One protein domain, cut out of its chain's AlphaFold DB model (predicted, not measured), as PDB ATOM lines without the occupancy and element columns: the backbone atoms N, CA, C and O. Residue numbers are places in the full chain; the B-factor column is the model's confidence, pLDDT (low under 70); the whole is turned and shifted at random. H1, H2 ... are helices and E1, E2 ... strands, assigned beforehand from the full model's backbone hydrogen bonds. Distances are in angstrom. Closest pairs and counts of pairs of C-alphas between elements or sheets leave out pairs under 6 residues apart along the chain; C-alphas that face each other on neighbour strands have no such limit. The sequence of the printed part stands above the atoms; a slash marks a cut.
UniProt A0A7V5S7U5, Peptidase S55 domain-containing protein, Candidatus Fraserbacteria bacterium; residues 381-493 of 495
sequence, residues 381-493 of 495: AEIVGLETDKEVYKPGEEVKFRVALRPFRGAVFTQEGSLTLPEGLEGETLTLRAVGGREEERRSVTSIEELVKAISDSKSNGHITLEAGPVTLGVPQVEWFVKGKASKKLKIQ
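Overview. This is residues 381 to 493 of the 495 residues of the protein "Peptidase S55 domain-containing protein" of Candidatus Fraserbacteria bacterium (UniProt A0A7V5S7U5). Two strongly twisted four-stranded sheets lie face to face as a sandwich, one of them curled like part of a barrel, and an arm of the chain reaches out to one side with the only named helix, H1, at its far end. The order along the chain is E1, E2, E3, E4, H1, E5, E6, E7, E8; the mixed sheet runs E3, E2, E1, E7 and the antiparallel one E6, E5, E4, E8. The printed part has 113 residues, with 55 of the 65 residues in named elements held by strands, the class mostly strand, and it is compact, with a radius of gyration of the C-alphas of 15.3 A, and flat, 45 by 41 by 16 A.

Arrangement. E1, residues 381 to 388, forms a hairpin with E2, residues 398 to 407; N 384 and O 404, 2.9 A apart, are within hydrogen-bond range. E3, residues 413 to 420, completes a meander, each strand the antiparallel neighbour of the one before, with N 401 and O 417 at 2.9 A. E4, residues 429 to 436, is in the other sheet. H1, residues 448 to 457, is on neither sheet, and every O i to N i+4 pair in it is within range. E5, residues 464 to 468, is antiparallel to E4, N 435 to O 465 2.9 A, and forms a hairpin with E6, residues 471 to 475, N 473 to O 466 2.8 A. E7, residues 481 to 483, is parallel to E1, N 483 to O 381 2.8 A, and runs on at 61 degrees into E8, residues 485 to 492, antiparallel to E4, N 432 to O 488 2.8 A. Across the sandwich, the closest C-alphas of E1 and E8 are Gly 385 and Ala 486, 5.5 A.

Along the chain. E1 begins at C-alpha 381 (5.686, -6.179, -27.623) and bends by 56 degrees at residue 384. E2 is 28.3 A long, E3 23.4 A, E4 23.0 A. H1, 13.9 A, begins at C-alpha 448 (-7.175, 10.119, -55.238). E8, 22.2 A, ends at C-alpha 492 (17.249, 22.133, -23.223).

Size, cuts and confidence. The C-alphas farthest apart are Ala 411 and Ser 447, 45.2 A. The printed part has no cut; E4 to H1 is a long link. Mean pLDDT of the printed part is 86.4, under 70 at residues 439 to 441, 470 to 472 and 474 to 477.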
ATOM      1  N   ALA A 381       4.742  -6.827 -28.518       93.56
ATOM      2  CA  ALA A 381       5.686  -6.179 -27.623       93.56
ATOM      3  C   ALA A 381       5.098  -4.883 -27.055       93.56
ATOM      4  O   ALA A 381       4.429  -4.126 -27.756       93.56
ATOM      5  N   GLU A 382       5.354  -4.623 -25.777       93.19
ATOM      6  CA  GLU A 382       4.978  -3.382 -25.104       93.19
ATOM      7  C   GLU A 382       6.194  -2.464 -24.961       93.19
ATOM      8  O   GLU A 382       7.278  -2.914 -24.584       93.19
ATOM      9  N   ILE A 383       6.024  -1.172 -25.232       93.50
ATOM     10  CA  ILE A 383       7.027  -0.156 -24.910       93.50
ATOM     11  C   ILE A 383       7.073   0.014 -23.390       93.50
ATOM     12  O   ILE A 383       6.133   0.527 -22.789       93.50
ATOM     13  N   VAL A 384       8.186  -0.391 -22.777       94.56
ATOM     14  CA  VAL A 384       8.391  -0.339 -21.318       94.56
ATOM     15  C   VAL A 384       9.382   0.733 -20.882       94.56
ATOM     16  O   VAL A 384       9.485   1.023 -19.693       94.56
ATOM     17  N   GLY A 385      10.117   1.329 -21.819       92.81
ATOM     18  CA  GLY A 385      11.096   2.357 -21.500       92.81
ATOM     19  C   GLY A 385      11.568   3.132 -22.718       92.81
ATOM     20  O   GLY A 385      11.495   2.661 -23.853       92.81
ATOM     21  N   LEU A 386      12.061   4.335 -22.451       94.25
ATOM     22  CA  LEU A 386      12.689   5.216 -23.420       94.25
ATOM     23  C   LEU A 386      13.911   5.844 -22.753       94.25
ATOM     24  O   LEU A 386      13.788   6.586 -21.778       94.25
ATOM     25  N   GLU A 387      15.084   5.534 -23.281       93.56
ATOM     26  CA  GLU A 387      16.363   6.042 -22.805       93.56
ATOM     27  C   GLU A 387      17.013   6.925 -23.867       93.56
ATOM     28  O   GLU A 387      16.710   6.826 -25.055       93.56
ATOM     29  N   THR A 388      17.910   7.796 -23.422       93.12
ATOM     30  CA  THR A 388      18.665   8.721 -24.270       93.12
ATOM     31  C   THR A 388      20.109   8.748 -23.804       93.12
ATOM     32  O   THR A 388      20.373   8.450 -22.636       93.12
ATOM     33  N   ASP A 389      21.031   9.105 -24.694       92.50
ATOM     34  CA  ASP A 389      22.463   9.143 -24.391       92.50
ATOM     35  C   ASP A 389      22.838  10.208 -23.345       92.50
ATOM     36  O   ASP A 389      23.813  10.033 -22.614       92.50
ATOM     37  N   LYS A 390      22.050  11.285 -23.233       91.44
ATOM     38  CA  LYS A 390      22.232  12.376 -22.263       91.44
ATOM     39  C   LYS A 390      20.886  12.870 -21.723       91.44
ATOM     40  O   LYS A 390      19.819  12.493 -22.207       91.44
ATOM     41  N   GLU A 391      20.933  13.732 -20.708       87.31
ATOM     42  CA  GLU A 391      19.745  14.416 -20.164       87.31
ATOM     43  C   GLU A 391      19.591  15.862 -20.646       87.31
ATOM     44  O   GLU A 391      18.491  16.413 -20.578       87.31
ATOM     45  N   VAL A 392      20.682  16.477 -21.106       90.75
ATOM     46  CA  VAL A 392      20.748  17.884 -21.506       90.75
ATOM     47  C   VAL A 392      21.187  17.964 -22.964       90.75
ATOM     48  O   VAL A 392      22.210  17.379 -23.314       90.75
ATOM     49  N   TYR A 393      20.428  18.693 -23.780       91.00
ATOM     50  CA  TYR A 393      20.679  18.884 -25.212       91.00
ATOM     51  C   TYR A 393      20.599  20.359 -25.595       91.00
ATOM     52  O   TYR A 393      19.931  21.152 -24.926       91.00
ATOM     53  N   LYS A 394      21.249  20.725 -26.698       90.44
ATOM     54  CA  LYS A 394      21.084  22.030 -27.349       90.44
ATOM     55  C   LYS A 394      20.041  21.953 -28.474       90.44
ATOM     56  O   LYS A 394      19.853  20.885 -29.059       90.44
ATOM     57  N   PRO A 395      19.372  23.064 -28.823       88.75
ATOM     58  CA  PRO A 395      18.603  23.133 -30.064       88.75
ATOM     59  C   PRO A 395      19.480  22.757 -31.272       88.75
ATOM     60  O   PRO A 395      20.653  23.127 -31.312       88.75
ATOM     61  N   GLY A 396      18.941  21.988 -32.224       87.06
ATOM     62  CA  GLY A 396      19.708  21.445 -33.358       87.06
ATOM     63  C   GLY A 396      20.559  20.200 -33.051       87.06
ATOM     64  O   GLY A 396      21.085  19.589 -33.980       87.06
ATOM     65  N   GLU A 397      20.713  19.797 -31.783       90.56
ATOM     66  CA  GLU A 397      21.513  18.618 -31.417       90.56
ATOM     67  C   GLU A 397      20.794  17.305 -31.782       90.56
ATOM     68  O   GLU A 397      19.564  17.202 -31.743       90.56
ATOM     69  N   GLU A 398      21.581  16.286 -32.134       90.56
ATOM     70  CA  GLU A 398      21.100  14.926 -32.374       90.56
ATOM     71  C   GLU A 398      20.896  14.183 -31.042       90.56
ATOM     72  O   GLU A 398      21.831  13.997 -30.262       90.56
ATOM     73  N   VAL A 399      19.672  13.716 -30.799       89.38
ATOM     74  CA  VAL A 399      19.298  12.877 -29.656       89.38
ATOM     75  C   VAL A 399      19.393  11.415 -30.067       89.38
ATOM     76  O   VAL A 399      18.600  10.955 -30.891       89.38
ATOM     77  N   LYS A 400      20.315  10.661 -29.464       92.38
ATOM     78  CA  LYS A 400      20.372   9.203 -29.626       92.38
ATOM     79  C   LYS A 400      19.498   8.557 -28.569       92.38
ATOM     80  O   LYS A 400      19.651   8.833 -27.378       92.38
ATOM     81  N   PHE A 401      18.584   7.695 -28.994       91.12
ATOM     82  CA  PHE A 401      17.597   7.087 -28.112       91.12
ATOM     83  C   PHE A 401      17.568   5.566 -28.228       91.12
ATOM     84  O   PHE A 401      17.931   4.979 -29.248       91.12
ATOM     85  N   ARG A 402      17.081   4.932 -27.162       92.88
ATOM     86  CA  ARG A 402      16.781   3.501 -27.097       92.88
ATOM     87  C   ARG A 402      15.362   3.306 -26.597       92.88
ATOM     88  O   ARG A 402      15.031   3.726 -25.490       92.88
ATOM     89  N   VAL A 403      14.531   2.655 -27.399       93.25
ATOM     90  CA  VAL A 403      13.184   2.242 -26.997       93.25
ATOM     91  C   VAL A 403      13.266   0.812 -26.483       93.25
ATOM     92  O   VAL A 403      13.604  -0.097 -27.238       93.25
ATOM     93  N   ALA A 404      12.973   0.611 -25.201       94.06
ATOM     94  CA  ALA A 404      12.932  -0.709 -24.589       94.06
ATOM     95  C   ALA A 404      11.562  -1.355 -24.834       94.06
ATOM     96  O   ALA A 404      10.524  -0.819 -24.437       94.06
ATOM     97  N   LEU A 405      11.575  -2.519 -25.475       94.12
ATOM     98  CA  LEU A 405      10.405  -3.298 -25.858       94.12
ATOM     99  C   LEU A 405      10.387  -4.603 -25.068       94.12
ATOM    100  O   LEU A 405      11.373  -5.339 -25.044       94.12
ATOM    101  N   ARG A 406       9.256  -4.907 -24.432       94.94
ATOM    102  CA  ARG A 406       9.022  -6.167 -23.727       94.94
ATOM    103  C   ARG A 406       8.073  -7.047 -24.545       94.94
ATOM    104  O   ARG A 406       6.874  -6.765 -24.556       94.94
ATOM    105  N   PRO A 407       8.569  -8.107 -25.206       94.06
ATOM    106  CA  PRO A 407       7.717  -9.129 -25.800       94.06
ATOM    107  C   PRO A 407       6.839  -9.817 -24.754       94.06
ATOM    108  O   PRO A 407       7.210  -9.914 -23.578       94.06
ATOM    109  N   PHE A 408       5.719 -10.392 -25.184       91.12
ATOM    110  CA  PHE A 408       4.930 -11.264 -24.317       91.12
ATOM    111  C   PHE A 408       5.763 -12.461 -23.833       91.12
ATOM    112  O   PHE A 408       6.162 -13.312 -24.622       91.12
ATOM    113  N   ARG A 409       6.023 -12.526 -22.517       89.69
ATOM    114  CA  ARG A 409       6.858 -13.558 -21.865       89.69
ATOM    115  C   ARG A 409       8.293 -13.668 -22.417       89.69
ATOM    116  O   ARG A 409       8.927 -14.705 -22.247       89.69
ATOM    117  N   GLY A 410       8.811 -12.611 -23.042       89.31
ATOM    118  CA  GLY A 410      10.176 -12.556 -23.572       89.31
ATOM    119  C   GLY A 410      11.093 -11.615 -22.793       89.31
ATOM    120  O   GLY A 410      10.651 -10.817 -21.962       89.31
ATOM    121  N   ALA A 411      12.392 -11.699 -23.086       92.81
ATOM    122  CA  ALA A 411      13.374 -10.749 -22.580       92.81
ATOM    123  C   ALA A 411      13.186  -9.374 -23.237       92.81
ATOM    124  O   ALA A 411      12.835  -9.281 -24.414       92.81
ATOM    125  N   VAL A 412      13.434  -8.309 -22.473       94.44
ATOM    126  CA  VAL A 412      13.409  -6.942 -23.005       94.44
ATOM    127  C   VAL A 412      14.525  -6.791 -24.036       94.44
ATOM    128  O   VAL A 412      15.666  -7.162 -23.767       94.44
ATOM    129  N   PHE A 413      14.196  -6.225 -25.191       93.06
ATOM    130  CA  PHE A 413      15.161  -5.846 -26.219       93.06
ATOM    131  C   PHE A 413      15.014  -4.359 -26.544       93.06
ATOM    132  O   PHE A 413      13.991  -3.746 -26.238       93.06
ATOM    133  N   THR A 414      16.045  -3.758 -27.131       91.69
ATOM    134  CA  THR A 414      16.073  -2.318 -27.410       91.69
ATOM    135  C   THR A 414      16.119  -2.043 -28.900       91.69
ATOM    136  O   THR A 414      16.951  -2.610 -29.606       91.69
ATOM    137  N   GLN A 415      15.276  -1.120 -29.353       89.50
ATOM    138  CA  GLN A 415      15.364  -0.530 -30.681       89.50
ATOM    139  C   GLN A 415      16.079   0.819 -30.577       89.50
ATOM    140  O   GLN A 415      15.635   1.703 -29.843       89.50
ATOM    141  N   GLU A 416      17.196   0.968 -31.287       90.12
ATOM    142  CA  GLU A 416      17.979   2.206 -31.298       90.12
ATOM    143  C   GLU A 416      17.577   3.113 -32.469       90.12
ATOM    144  O   GLU A 416      17.133   2.641 -33.519       90.12
ATOM    145  N   GLY A 417      17.760   4.420 -32.294       87.62
ATOM    146  CA  GLY A 417      17.600   5.414 -33.350       87.62
ATOM    147  C   GLY A 417      18.160   6.774 -32.941       87.62
ATOM    148  O   GLY A 417      18.633   6.954 -31.814       87.62
ATOM    149  N   SER A 418      18.117   7.735 -33.860       87.75
ATOM    150  CA  SER A 418      18.515   9.113 -33.587       87.75
ATOM    151  C   SER A 418      17.546  10.120 -34.194       87.75
ATOM    152  O   SER A 418      16.948   9.862 -35.235       87.75
ATOM    153  N   LEU A 419      17.350  11.245 -33.504       86.38
ATOM    154  CA  LEU A 419      16.441  12.324 -33.889       86.38
ATOM    155  C   LEU A 419      17.121  13.681 -33.706       86.38
ATOM    156  O   LEU A 419      17.577  13.993 -32.609       86.38
ATOM    157  N   THR A 420      17.120  14.520 -34.737       87.44
ATOM    158  CA  THR A 420      17.618  15.900 -34.637       87.44
ATOM    159  C   THR A 420      16.541  16.828 -34.084       87.44
ATOM    160  O   THR A 420      15.417  16.862 -34.591       87.44
ATOM    161  N   LEU A 421      16.877  17.591 -33.043       86.94
ATOM    162  CA  LEU A 421      15.977  18.586 -32.458       86.94
ATOM    163  C   LEU A 421      15.866  19.842 -33.341       86.94
ATOM    164  O   LEU A 421      16.844  20.211 -33.986       86.94
ATOM    165  N   PRO A 422      14.731  20.566 -33.337       85.25
ATOM    166  CA  PRO A 422      14.646  21.869 -33.991       85.25
ATOM    167  C   PRO A 422      15.622  22.873 -33.388       85.25
ATOM    168  O   PRO A 422      15.854  22.882 -32.179       85.25
ATOM    169  N   GLU A 423      16.109  23.794 -34.213       85.06
ATOM    170  CA  GLU A 423      16.911  24.931 -33.747       85.06
ATOM    171  C   GLU A 423      16.063  25.962 -32.973       85.06
ATOM    172  O   GLU A 423      16.549  26.603 -32.047       85.06
ATOM    173  N   GLY A 424      14.771  26.085 -33.299       80.62
ATOM    174  CA  GLY A 424      13.846  27.069 -32.718       80.62
ATOM    175  C   GLY A 424      13.144  26.650 -31.419       80.62
ATOM    176  O   GLY A 424      12.038  27.115 -31.158       80.62
ATOM    177  N   LEU A 425      13.707  25.737 -30.621       80.56
ATOM    178  CA  LEU A 425      13.063  25.288 -29.378       80.56
ATOM    179  C   LEU A 425      13.032  26.401 -28.312       80.56
ATOM    180  O   LEU A 425      14.082  26.912 -27.910       80.56
ATOM    181  N   GLU A 426      11.830  26.751 -27.833       74.69
ATOM    182  CA  GLU A 426      11.604  27.834 -26.858       74.69
ATOM    183  C   GLU A 426      11.631  27.423 -25.383       74.69
ATOM    184  O   GLU A 426      12.047  28.211 -24.535       74.69
ATOM    185  N   GLY A 427      11.235  26.189 -25.074       77.12
ATOM    186  CA  GLY A 427      11.151  25.698 -23.700       77.12
ATOM    187  C   GLY A 427      12.484  25.205 -23.131       77.12
ATOM    188  O   GLY A 427      13.306  24.635 -23.843       77.12
ATOM    189  N   GLU A 428      12.651  25.332 -21.811       83.00
ATOM    190  CA  GLU A 428      13.773  24.751 -21.049       83.00
ATOM    191  C   GLU A 428      13.703  23.219 -20.947       83.00
ATOM    192  O   GLU A 428      14.665  22.558 -20.552       83.00
ATOM    193  N   THR A 429      12.551  22.633 -21.282       84.75
ATOM    194  CA  THR A 429      12.355  21.184 -21.304       84.75
ATOM    195  C   THR A 429      11.566  20.750 -22.530       84.75
ATOM    196  O   THR A 429      10.677  21.459 -22.999       84.75
ATOM    197  N   LEU A 430      11.879  19.555 -23.023       86.06
ATOM    198  CA  LEU A 430      11.195  18.896 -24.130       86.06
ATOM    199  C   LEU A 430      10.809  17.483 -23.696       86.06
ATOM    200  O   LEU A 430      11.606  16.792 -23.070       86.06
ATOM    201  N   THR A 431       9.595  17.031 -24.007       87.62
ATOM    202  CA  THR A 431       9.204  15.641 -23.730       87.62
ATOM    203  C   THR A 431       9.391  14.815 -24.992       87.62
ATOM    204  O   THR A 431       8.696  15.051 -25.975       87.62
ATOM    205  N   LEU A 432      10.305  13.847 -24.944       88.56
ATOM    206  CA  LEU A 432      10.431  12.803 -25.953       88.56
ATOM    207  C   LEU A 432       9.414  11.705 -25.631       88.56
ATOM    208  O   LEU A 432       9.413  11.186 -24.514       88.56
ATOM    209  N   ARG A 433       8.534  11.362 -26.569       89.19
ATOM    210  CA  ARG A 433       7.510  10.317 -26.414       89.19
ATOM    211  C   ARG A 433       7.744   9.220 -27.438       89.19
ATOM    212  O   ARG A 433       7.888   9.520 -28.613       89.19
ATOM    213  N   ALA A 434       7.751   7.970 -26.993       88.75
ATOM    214  CA  ALA A 434       7.705   6.785 -27.835       88.75
ATOM    215  C   ALA A 434       6.299   6.197 -27.786       88.75
ATOM    216  O   ALA A 434       5.787   5.948 -26.693       88.75
ATOM    217  N   VAL A 435       5.694   5.959 -28.945       87.38
ATOM    218  CA  VAL A 435       4.346   5.394 -29.068       87.38
ATOM    219  C   VAL A 435       4.372   4.211 -30.024       87.38
ATOM    220  O   VAL A 435       4.919   4.303 -31.124       87.38
ATOM    221  N   GLY A 436       3.794   3.093 -29.586       83.88
ATOM    222  CA  GLY A 436       3.648   1.879 -30.376       83.88
ATOM    223  C   GLY A 436       2.363   1.872 -31.190       83.88
ATOM    224  O   GLY A 436       1.303   2.246 -30.687       83.88
ATOM    225  N   GLY A 437       2.453   1.394 -32.427       78.12
ATOM    226  CA  GLY A 437       1.310   1.238 -33.314       78.12
ATOM    227  C   GLY A 437       0.898   2.541 -33.998       78.12
ATOM    228  O   GLY A 437       1.731   3.394 -34.320       78.12
ATOM    229  N   ARG A 438      -0.402   2.673 -34.274       71.25
ATOM    230  CA  ARG A 438      -0.975   3.820 -34.982       71.25
ATOM    231  C   ARG A 438      -1.432   4.905 -34.011       71.25
ATOM    232  O   ARG A 438      -2.514   4.815 -33.445       71.25
ATOM    233  N   GLU A 439      -0.643   5.963 -33.885       64.25
ATOM    234  CA  GLU A 439      -1.129   7.270 -33.430       64.25
ATOM    235  C   GLU A 439      -0.837   8.248 -34.585       64.25
ATOM    236  O   GLU A 439       0.312   8.613 -34.856       64.25
ATOM    237  N   GLU A 440      -1.868   8.530 -35.389       65.25
ATOM    238  CA  GLU A 440      -1.830   9.503 -36.485       65.25
ATOM    239  C   GLU A 440      -3.113  10.328 -36.471       65.25
ATOM    240  O   GLU A 440      -4.217   9.785 -36.401       65.25
ATOM    241  N   GLU A 441      -2.968  11.647 -36.565       66.44
ATOM    242  CA  GLU A 441      -4.103  12.525 -36.818       66.44
ATOM    243  C   GLU A 441      -4.682  12.255 -38.209       66.44
ATOM    244  O   GLU A 441      -3.963  11.880 -39.143       66.44
ATOM    245  N   ARG A 442      -5.998  12.457 -38.353       74.94
ATOM    246  CA  ARG A 442      -6.670  12.339 -39.652       74.94
ATOM    247  C   ARG A 442      -5.971  13.226 -40.672       74.94
ATOM    248  O   ARG A 442      -5.872  14.437 -40.488       74.94
ATOM    249  N   ARG A 443      -5.539  12.622 -41.775       73.50
ATOM    250  CA  ARG A 443      -4.914  13.351 -42.875       73.50
ATOM    251  C   ARG A 443      -6.005  13.929 -43.770       73.50
ATOM    252  O   ARG A 443      -6.877  13.200 -44.243       73.50
ATOM    253  N   SER A 444      -5.944  15.231 -44.035       79.69
ATOM    254  CA  SER A 444      -6.709  15.819 -45.131       79.69
ATOM    255  C   SER A 444      -6.048  15.430 -46.448       79.69
ATOM    256  O   SER A 444      -4.894  15.775 -46.688       79.69
ATOM    257  N   VAL A 445      -6.783  14.713 -47.286       88.81
ATOM    258  CA  VAL A 445      -6.390  14.372 -48.656       88.81
ATOM    259  C   VAL A 445      -7.269  15.153 -49.626       88.81
ATOM    260  O   VAL A 445      -8.448  15.375 -49.345       88.81
ATOM    261  N   THR A 446      -6.698  15.593 -50.744       92.12
ATOM    262  CA  THR A 446      -7.377  16.450 -51.732       92.12
ATOM    263  C   THR A 446      -7.520  15.800 -53.108       92.12
ATOM    264  O   THR A 446      -8.242  16.314 -53.958       92.12
ATOM    265  N   SER A 447      -6.875  14.652 -53.323       93.81
ATOM    266  CA  SER A 447      -6.941  13.876 -54.562       93.81
ATOM    267  C   SER A 447      -6.903  12.370 -54.296       93.81
ATOM    268  O   SER A 447      -6.548  11.913 -53.205       93.81
ATOM    269  N   ILE A 448      -7.247  11.580 -55.315       93.88
ATOM    270  CA  ILE A 448      -7.175  10.119 -55.238       93.88
ATOM    271  C   ILE A 448      -5.726   9.620 -55.182       93.88
ATOM    272  O   ILE A 448      -5.443   8.650 -54.487       93.88
ATOM    273  N   GLU A 449      -4.787  10.307 -55.829       94.75
ATOM    274  CA  GLU A 449      -3.358  10.013 -55.737       94.75
ATOM    275  C   GLU A 449      -2.831  10.233 -54.319       94.75
ATOM    276  O   GLU A 449      -2.131   9.374 -53.777       94.75
ATOM    277  N   GLU A 450      -3.207  11.350 -53.688       94.25
ATOM    278  CA  GLU A 450      -2.886  11.609 -52.285       94.25
ATOM    279  C   GLU A 450      -3.523  10.574 -51.362       94.25
ATOM    280  O   GLU A 450      -2.874  10.142 -50.416       94.25
ATOM    281  N   LEU A 451      -4.752  10.129 -51.644       94.06
ATOM    282  CA  LEU A 451      -5.412   9.073 -50.880       94.06
ATOM    283  C   LEU A 451      -4.691   7.721 -51.019       94.06
ATOM    284  O   LEU A 451      -4.406   7.074 -50.012       94.06
ATOM    285  N   VAL A 452      -4.347   7.307 -52.243       95.00
ATOM    286  CA  VAL A 452      -3.582   6.077 -52.530       95.00
ATOM    287  C   VAL A 452      -2.231   6.099 -51.819       95.00
ATOM    288  O   VAL A 452      -1.839   5.117 -51.173       95.00
ATOM    289  N   LYS A 453      -1.537   7.238 -51.888       93.62
ATOM    290  CA  LYS A 453      -0.276   7.454 -51.182       93.62
ATOM    291  C   LYS A 453      -0.479   7.426 -49.667       93.62
ATOM    292  O   LYS A 453       0.237   6.711 -48.978       93.62
ATOM    293  N   ALA A 454      -1.488   8.123 -49.145       91.94
ATOM    294  CA  ALA A 454      -1.785   8.163 -47.717       91.94
ATOM    295  C   ALA A 454      -2.082   6.771 -47.152       91.94
ATOM    296  O   ALA A 454      -1.594   6.452 -46.071       91.94
ATOM    297  N   ILE A 455      -2.819   5.919 -47.872       92.81
ATOM    298  CA  ILE A 455      -3.070   4.529 -47.464       92.81
ATOM    299  C   ILE A 455      -1.761   3.729 -47.400       92.81
ATOM    300  O   ILE A 455      -1.538   3.000 -46.430       92.81
ATOM    301  N   SER A 456      -0.908   3.865 -48.420       92.88
ATOM    302  CA  SER A 456       0.365   3.133 -48.524       92.88
ATOM    303  C   SER A 456       1.370   3.572 -47.449       92.88
ATOM    304  O   SER A 456       2.021   2.729 -46.836       92.88
ATOM    305  N   ASP A 457       1.424   4.875 -47.165       88.94
ATOM    306  CA  ASP A 457       2.370   5.504 -46.234       88.94
ATOM    307  C   ASP A 457       1.861   5.547 -44.780       88.94
ATOM    308  O   ASP A 457       2.594   5.949 -43.875       88.94
ATOM    309  N   SER A 458       0.597   5.184 -44.530       87.81
ATOM    310  CA  SER A 458       0.021   5.160 -43.178       87.81
ATOM    311  C   SER A 458       0.760   4.146 -42.305       87.81
ATOM    312  O   SER A 458       0.921   2.982 -42.707       87.81
ATOM    313  N   LYS A 459       1.128   4.558 -41.084       86.50
ATOM    314  CA  LYS A 459       1.924   3.750 -40.139       86.50
ATOM    315  C   LYS A 459       1.336   2.351 -39.958       86.50
ATOM    316  O   LYS A 459       0.119   2.172 -39.992       86.50
ATOM    317  N   SER A 460       2.188   1.341 -39.807       88.88
ATOM    318  CA  SER A 460       1.768  -0.023 -39.459       88.88
ATOM    319  C   SER A 460       1.672  -0.189 -37.941       88.88
ATOM    320  O   SER A 460       2.243   0.584 -37.178       88.88
ATOM    321  N   ASN A 461       0.992  -1.234 -37.483       89.44
ATOM    322  CA  ASN A 461       0.899  -1.578 -36.063       89.44
ATOM    323  C   ASN A 461       2.235  -2.046 -35.456       89.44
ATOM    324  O   ASN A 461       2.363  -2.143 -34.239       89.44
ATOM    325  N   GLY A 462       3.227  -2.360 -36.297       87.19
ATOM    326  CA  GLY A 462       4.597  -2.661 -35.871       87.19
ATOM    327  C   GLY A 462       5.526  -1.448 -35.890       87.19
ATOM    328  O   GLY A 462       6.739  -1.596 -35.740       87.19
ATOM    329  N   HIS A 463       4.986  -0.256 -36.144       86.38
ATOM    330  CA  HIS A 463       5.753   0.979 -36.167       86.38
ATOM    331  C   HIS A 463       5.885   1.570 -34.759       86.38
ATOM    332  O   HIS A 463       4.984   1.444 -33.928       86.38
ATOM    333  N   ILE A 464       7.009   2.239 -34.508       85.81
ATOM    334  CA  ILE A 464       7.234   3.028 -33.296       85.81
ATOM    335  C   ILE A 464       7.438   4.469 -33.736       85.81
ATOM    336  O   ILE A 464       8.334   4.764 -34.528       85.81
ATOM    337  N   THR A 465       6.601   5.360 -33.219       85.19
ATOM    338  CA  THR A 465       6.715   6.799 -33.461       85.19
ATOM    339  C   THR A 465       7.456   7.438 -32.299       85.19
ATOM    340  O   THR A 465       7.077   7.220 -31.146       85.19
ATOM    341  N   LEU A 466       8.483   8.232 -32.597       83.38
ATOM    342  CA  LEU A 466       9.069   9.167 -31.645       83.38
ATOM    343  C   LEU A 466       8.596  10.592 -31.908       83.38
ATOM    344  O   LEU A 466       8.678  11.074 -33.034       83.38
ATOM    345  N   GLU A 467       8.175  11.277 -30.852       84.12
ATOM    346  CA  GLU A 467       7.707  12.663 -30.885       84.12
ATOM    347  C   GLU A 467       8.512  13.515 -29.903       84.12
ATOM    348  O   GLU A 467       8.667  13.150 -28.737       84.12
ATOM    349  N   ALA A 468       9.003  14.661 -30.364       79.88
ATOM    350  CA  ALA A 468       9.747  15.636 -29.577       79.88
ATOM    351  C   ALA A 468       9.259  17.052 -29.927       79.88
ATOM    352  O   ALA A 468       9.823  17.743 -30.779       79.88
ATOM    353  N   GLY A 469       8.170  17.489 -29.288       76.81
ATOM    354  CA  GLY A 469       7.511  18.752 -29.640       76.81
ATOM    355  C   GLY A 469       6.937  18.689 -31.066       76.81
ATOM    356  O   GLY A 469       6.159  17.779 -31.331       76.81
ATOM    357  N   PRO A 470       7.298  19.607 -31.987       68.94
ATOM    358  CA  PRO A 470       6.809  19.576 -33.369       68.94
ATOM    359  C   PRO A 470       7.506  18.525 -34.249       68.94
ATOM    360  O   PRO A 470       7.090  18.308 -35.385       68.94
ATOM    361  N   VAL A 471       8.581  17.889 -33.770       68.50
ATOM    362  CA  VAL A 471       9.330  16.910 -34.565       68.50
ATOM    363  C   VAL A 471       8.818  15.517 -34.293       68.50
ATOM    364  O   VAL A 471       8.732  15.088 -33.145       68.50
ATOM    365  N   THR A 472       8.536  14.799 -35.372       68.25
ATOM    366  CA  THR A 472       8.153  13.394 -35.331       68.25
ATOM    367  C   THR A 472       9.105  12.593 -36.205       68.25
ATOM    368  O   THR A 472       9.391  12.987 -37.334       68.25
ATOM    369  N   LEU A 473       9.581  11.459 -35.697       73.75
ATOM    370  CA  LEU A 473      10.412  10.516 -36.434       73.75
ATOM    371  C   LEU A 473       9.829   9.111 -36.329       73.75
ATOM    372  O   LEU A 473       9.513   8.629 -35.242       73.75
ATOM    373  N   GLY A 474       9.733   8.442 -37.473       61.78
ATOM    374  CA  GLY A 474       9.441   7.017 -37.522       61.78
ATOM    375  C   GLY A 474      10.697   6.188 -37.274       61.78
ATOM    376  O   GLY A 474      11.708   6.368 -37.950       61.78
ATOM    377  N   VAL A 475      10.630   5.258 -36.328       69.19
ATOM    378  CA  VAL A 475      11.673   4.246 -36.109       69.19
ATOM    379  C   VAL A 475      11.417   3.072 -37.068       69.19
ATOM    380  O   VAL A 475      10.251   2.799 -37.377       69.19
ATOM    381  N   PRO A 476      12.452   2.364 -37.572       67.38
ATOM    382  CA  PRO A 476      12.254   1.206 -38.437       67.38
ATOM    383  C   PRO A 476      11.224   0.219 -37.881       67.38
ATOM    384  O   PRO A 476      11.193  -0.061 -36.682       67.38
ATOM    385  N   GLN A 477      10.377  -0.296 -38.773       69.44
ATOM    386  CA  GLN A 477       9.342  -1.261 -38.422       69.44
ATOM    387  C   GLN A 477       9.974  -2.527 -37.835       69.44
ATOM    388  O   GLN A 477      10.899  -3.093 -38.419       69.44
ATOM    389  N   VAL A 478       9.436  -2.994 -36.711       77.06
ATOM    390  CA  VAL A 478       9.837  -4.263 -36.098       77.06
ATOM    391  C   VAL A 478       8.905  -5.394 -36.535       77.06
ATOM    392  O   VAL A 478       7.760  -5.167 -36.930       77.06
ATOM    393  N   GLU A 479       9.364  -6.641 -36.427       84.44
ATOM    394  CA  GLU A 479       8.546  -7.834 -36.717       84.44
ATOM    395  C   GLU A 479       7.477  -8.147 -35.644       84.44
ATOM    396  O   GLU A 479       6.956  -9.261 -35.584       84.44
ATOM    397  N   TRP A 480       7.155  -7.176 -34.791       86.50
ATOM    398  CA  TRP A 480       6.268  -7.313 -33.642       86.50
ATOM    399  C   TRP A 480       5.107  -6.336 -33.769       86.50
ATOM    400  O   TRP A 480       5.288  -5.208 -34.216       86.50
ATOM    401  N   PHE A 481       3.924  -6.743 -33.326       89.75
ATOM    402  CA  PHE A 481       2.848  -5.816 -33.011       89.75
ATOM    403  C   PHE A 481       3.275  -4.987 -31.793       89.75
ATOM    404  O   PHE A 481       3.539  -5.567 -30.740       89.75
ATOM    405  N   VAL A 482       3.333  -3.658 -31.891       90.56
ATOM    406  CA  VAL A 482       3.822  -2.816 -30.788       90.56
ATOM    407  C   VAL A 482       2.673  -2.085 -30.099       90.56
ATOM    408  O   VAL A 482       1.851  -1.443 -30.746       90.56
ATOM    409  N   LYS A 483       2.617  -2.173 -28.766       90.12
ATOM    410  CA  LYS A 483       1.667  -1.457 -27.898       90.12
ATOM    411  C   LYS A 483       2.389  -0.567 -26.896       90.12
ATOM    412  O   LYS A 483       3.572  -0.741 -26.616       90.12
ATOM    413  N   GLY A 484       1.624   0.331 -26.287       87.50
ATOM    414  CA  GLY A 484       2.075   1.132 -25.158       87.50
ATOM    415  C   GLY A 484       2.791   2.409 -25.574       87.50
ATOM    416  O   GLY A 484       2.929   2.734 -26.755       87.50
ATOM    417  N   LYS A 485       3.207   3.159 -24.558       90.69
ATOM    418  CA  LYS A 485       3.907   4.427 -24.713       90.69
ATOM    419  C   LYS A 485       4.883   4.637 -23.567       90.69
ATOM    420  O   LYS A 485       4.576   4.299 -22.428       90.69
ATOM    421  N   ALA A 486       6.016   5.255 -23.861       91.06
ATOM    422  CA  ALA A 486       6.960   5.738 -22.862       91.06
ATOM    423  C   ALA A 486       7.294   7.198 -23.144       91.06
ATOM    424  O   ALA A 486       7.213   7.657 -24.282       91.06
ATOM    425  N   SER A 487       7.670   7.949 -22.115       91.44
ATOM    426  CA  SER A 487       8.135   9.317 -22.292       91.44
ATOM    427  C   SER A 487       9.328   9.619 -21.401       91.44
ATOM    428  O   SER A 487       9.467   9.066 -20.310       91.44
ATOM    429  N   LYS A 488      10.195  10.508 -21.880       90.88
ATOM    430  CA  LYS A 488      11.351  11.018 -21.147       90.88
ATOM    431  C   LYS A 488      11.412  12.532 -21.303       90.88
ATOM    432  O   LYS A 488      11.308  13.052 -22.411       90.88
ATOM    433  N   LYS A 489      11.568  13.247 -20.189       89.88
ATOM    434  CA  LYS A 489      11.812  14.694 -20.210       89.88
ATOM    435  C   LYS A 489      13.296  14.950 -20.446       89.88
ATOM    436  O   LYS A 489      14.134  14.400 -19.740       89.88
ATOM    437  N   LEU A 490      13.588  15.795 -21.421       88.56
ATOM    438  CA  LEU A 490      14.913  16.285 -21.774       88.56
ATOM    439  C   LEU A 490      15.029  17.736 -21.311       88.56
ATOM    440  O   LEU A 490      14.060  18.491 -21.413       88.56
ATOM    441  N   LYS A 491      16.198  18.134 -20.813       88.56
ATOM    442  CA  LYS A 491      16.516  19.536 -20.519       88.56
ATOM    443  C   LYS A 491      17.148  20.170 -21.751       88.56
ATOM    444  O   LYS A 491      18.029  19.573 -22.367       88.56
ATOM    445  N   ILE A 492      16.713  21.372 -22.098       87.56
ATOM    446  CA  ILE A 492      17.249  22.133 -23.223       87.56
ATOM    447  C   ILE A 492      18.115  23.257 -22.667       87.56
ATOM    448  O   ILE A 492      17.618  24.160 -21.995       87.56
ATOM    449  N   GLN A 493      19.419  23.191 -22.926       84.31
ATOM    450  CA  GLN A 493      20.365  24.220 -22.514       84.31
ATOM    451  C   GLN A 493      20.644  25.153 -23.689       84.31
ATOM    452  O   GLN A 493      21.202  24.749 -24.709       84.31
TER     453      GLN A 493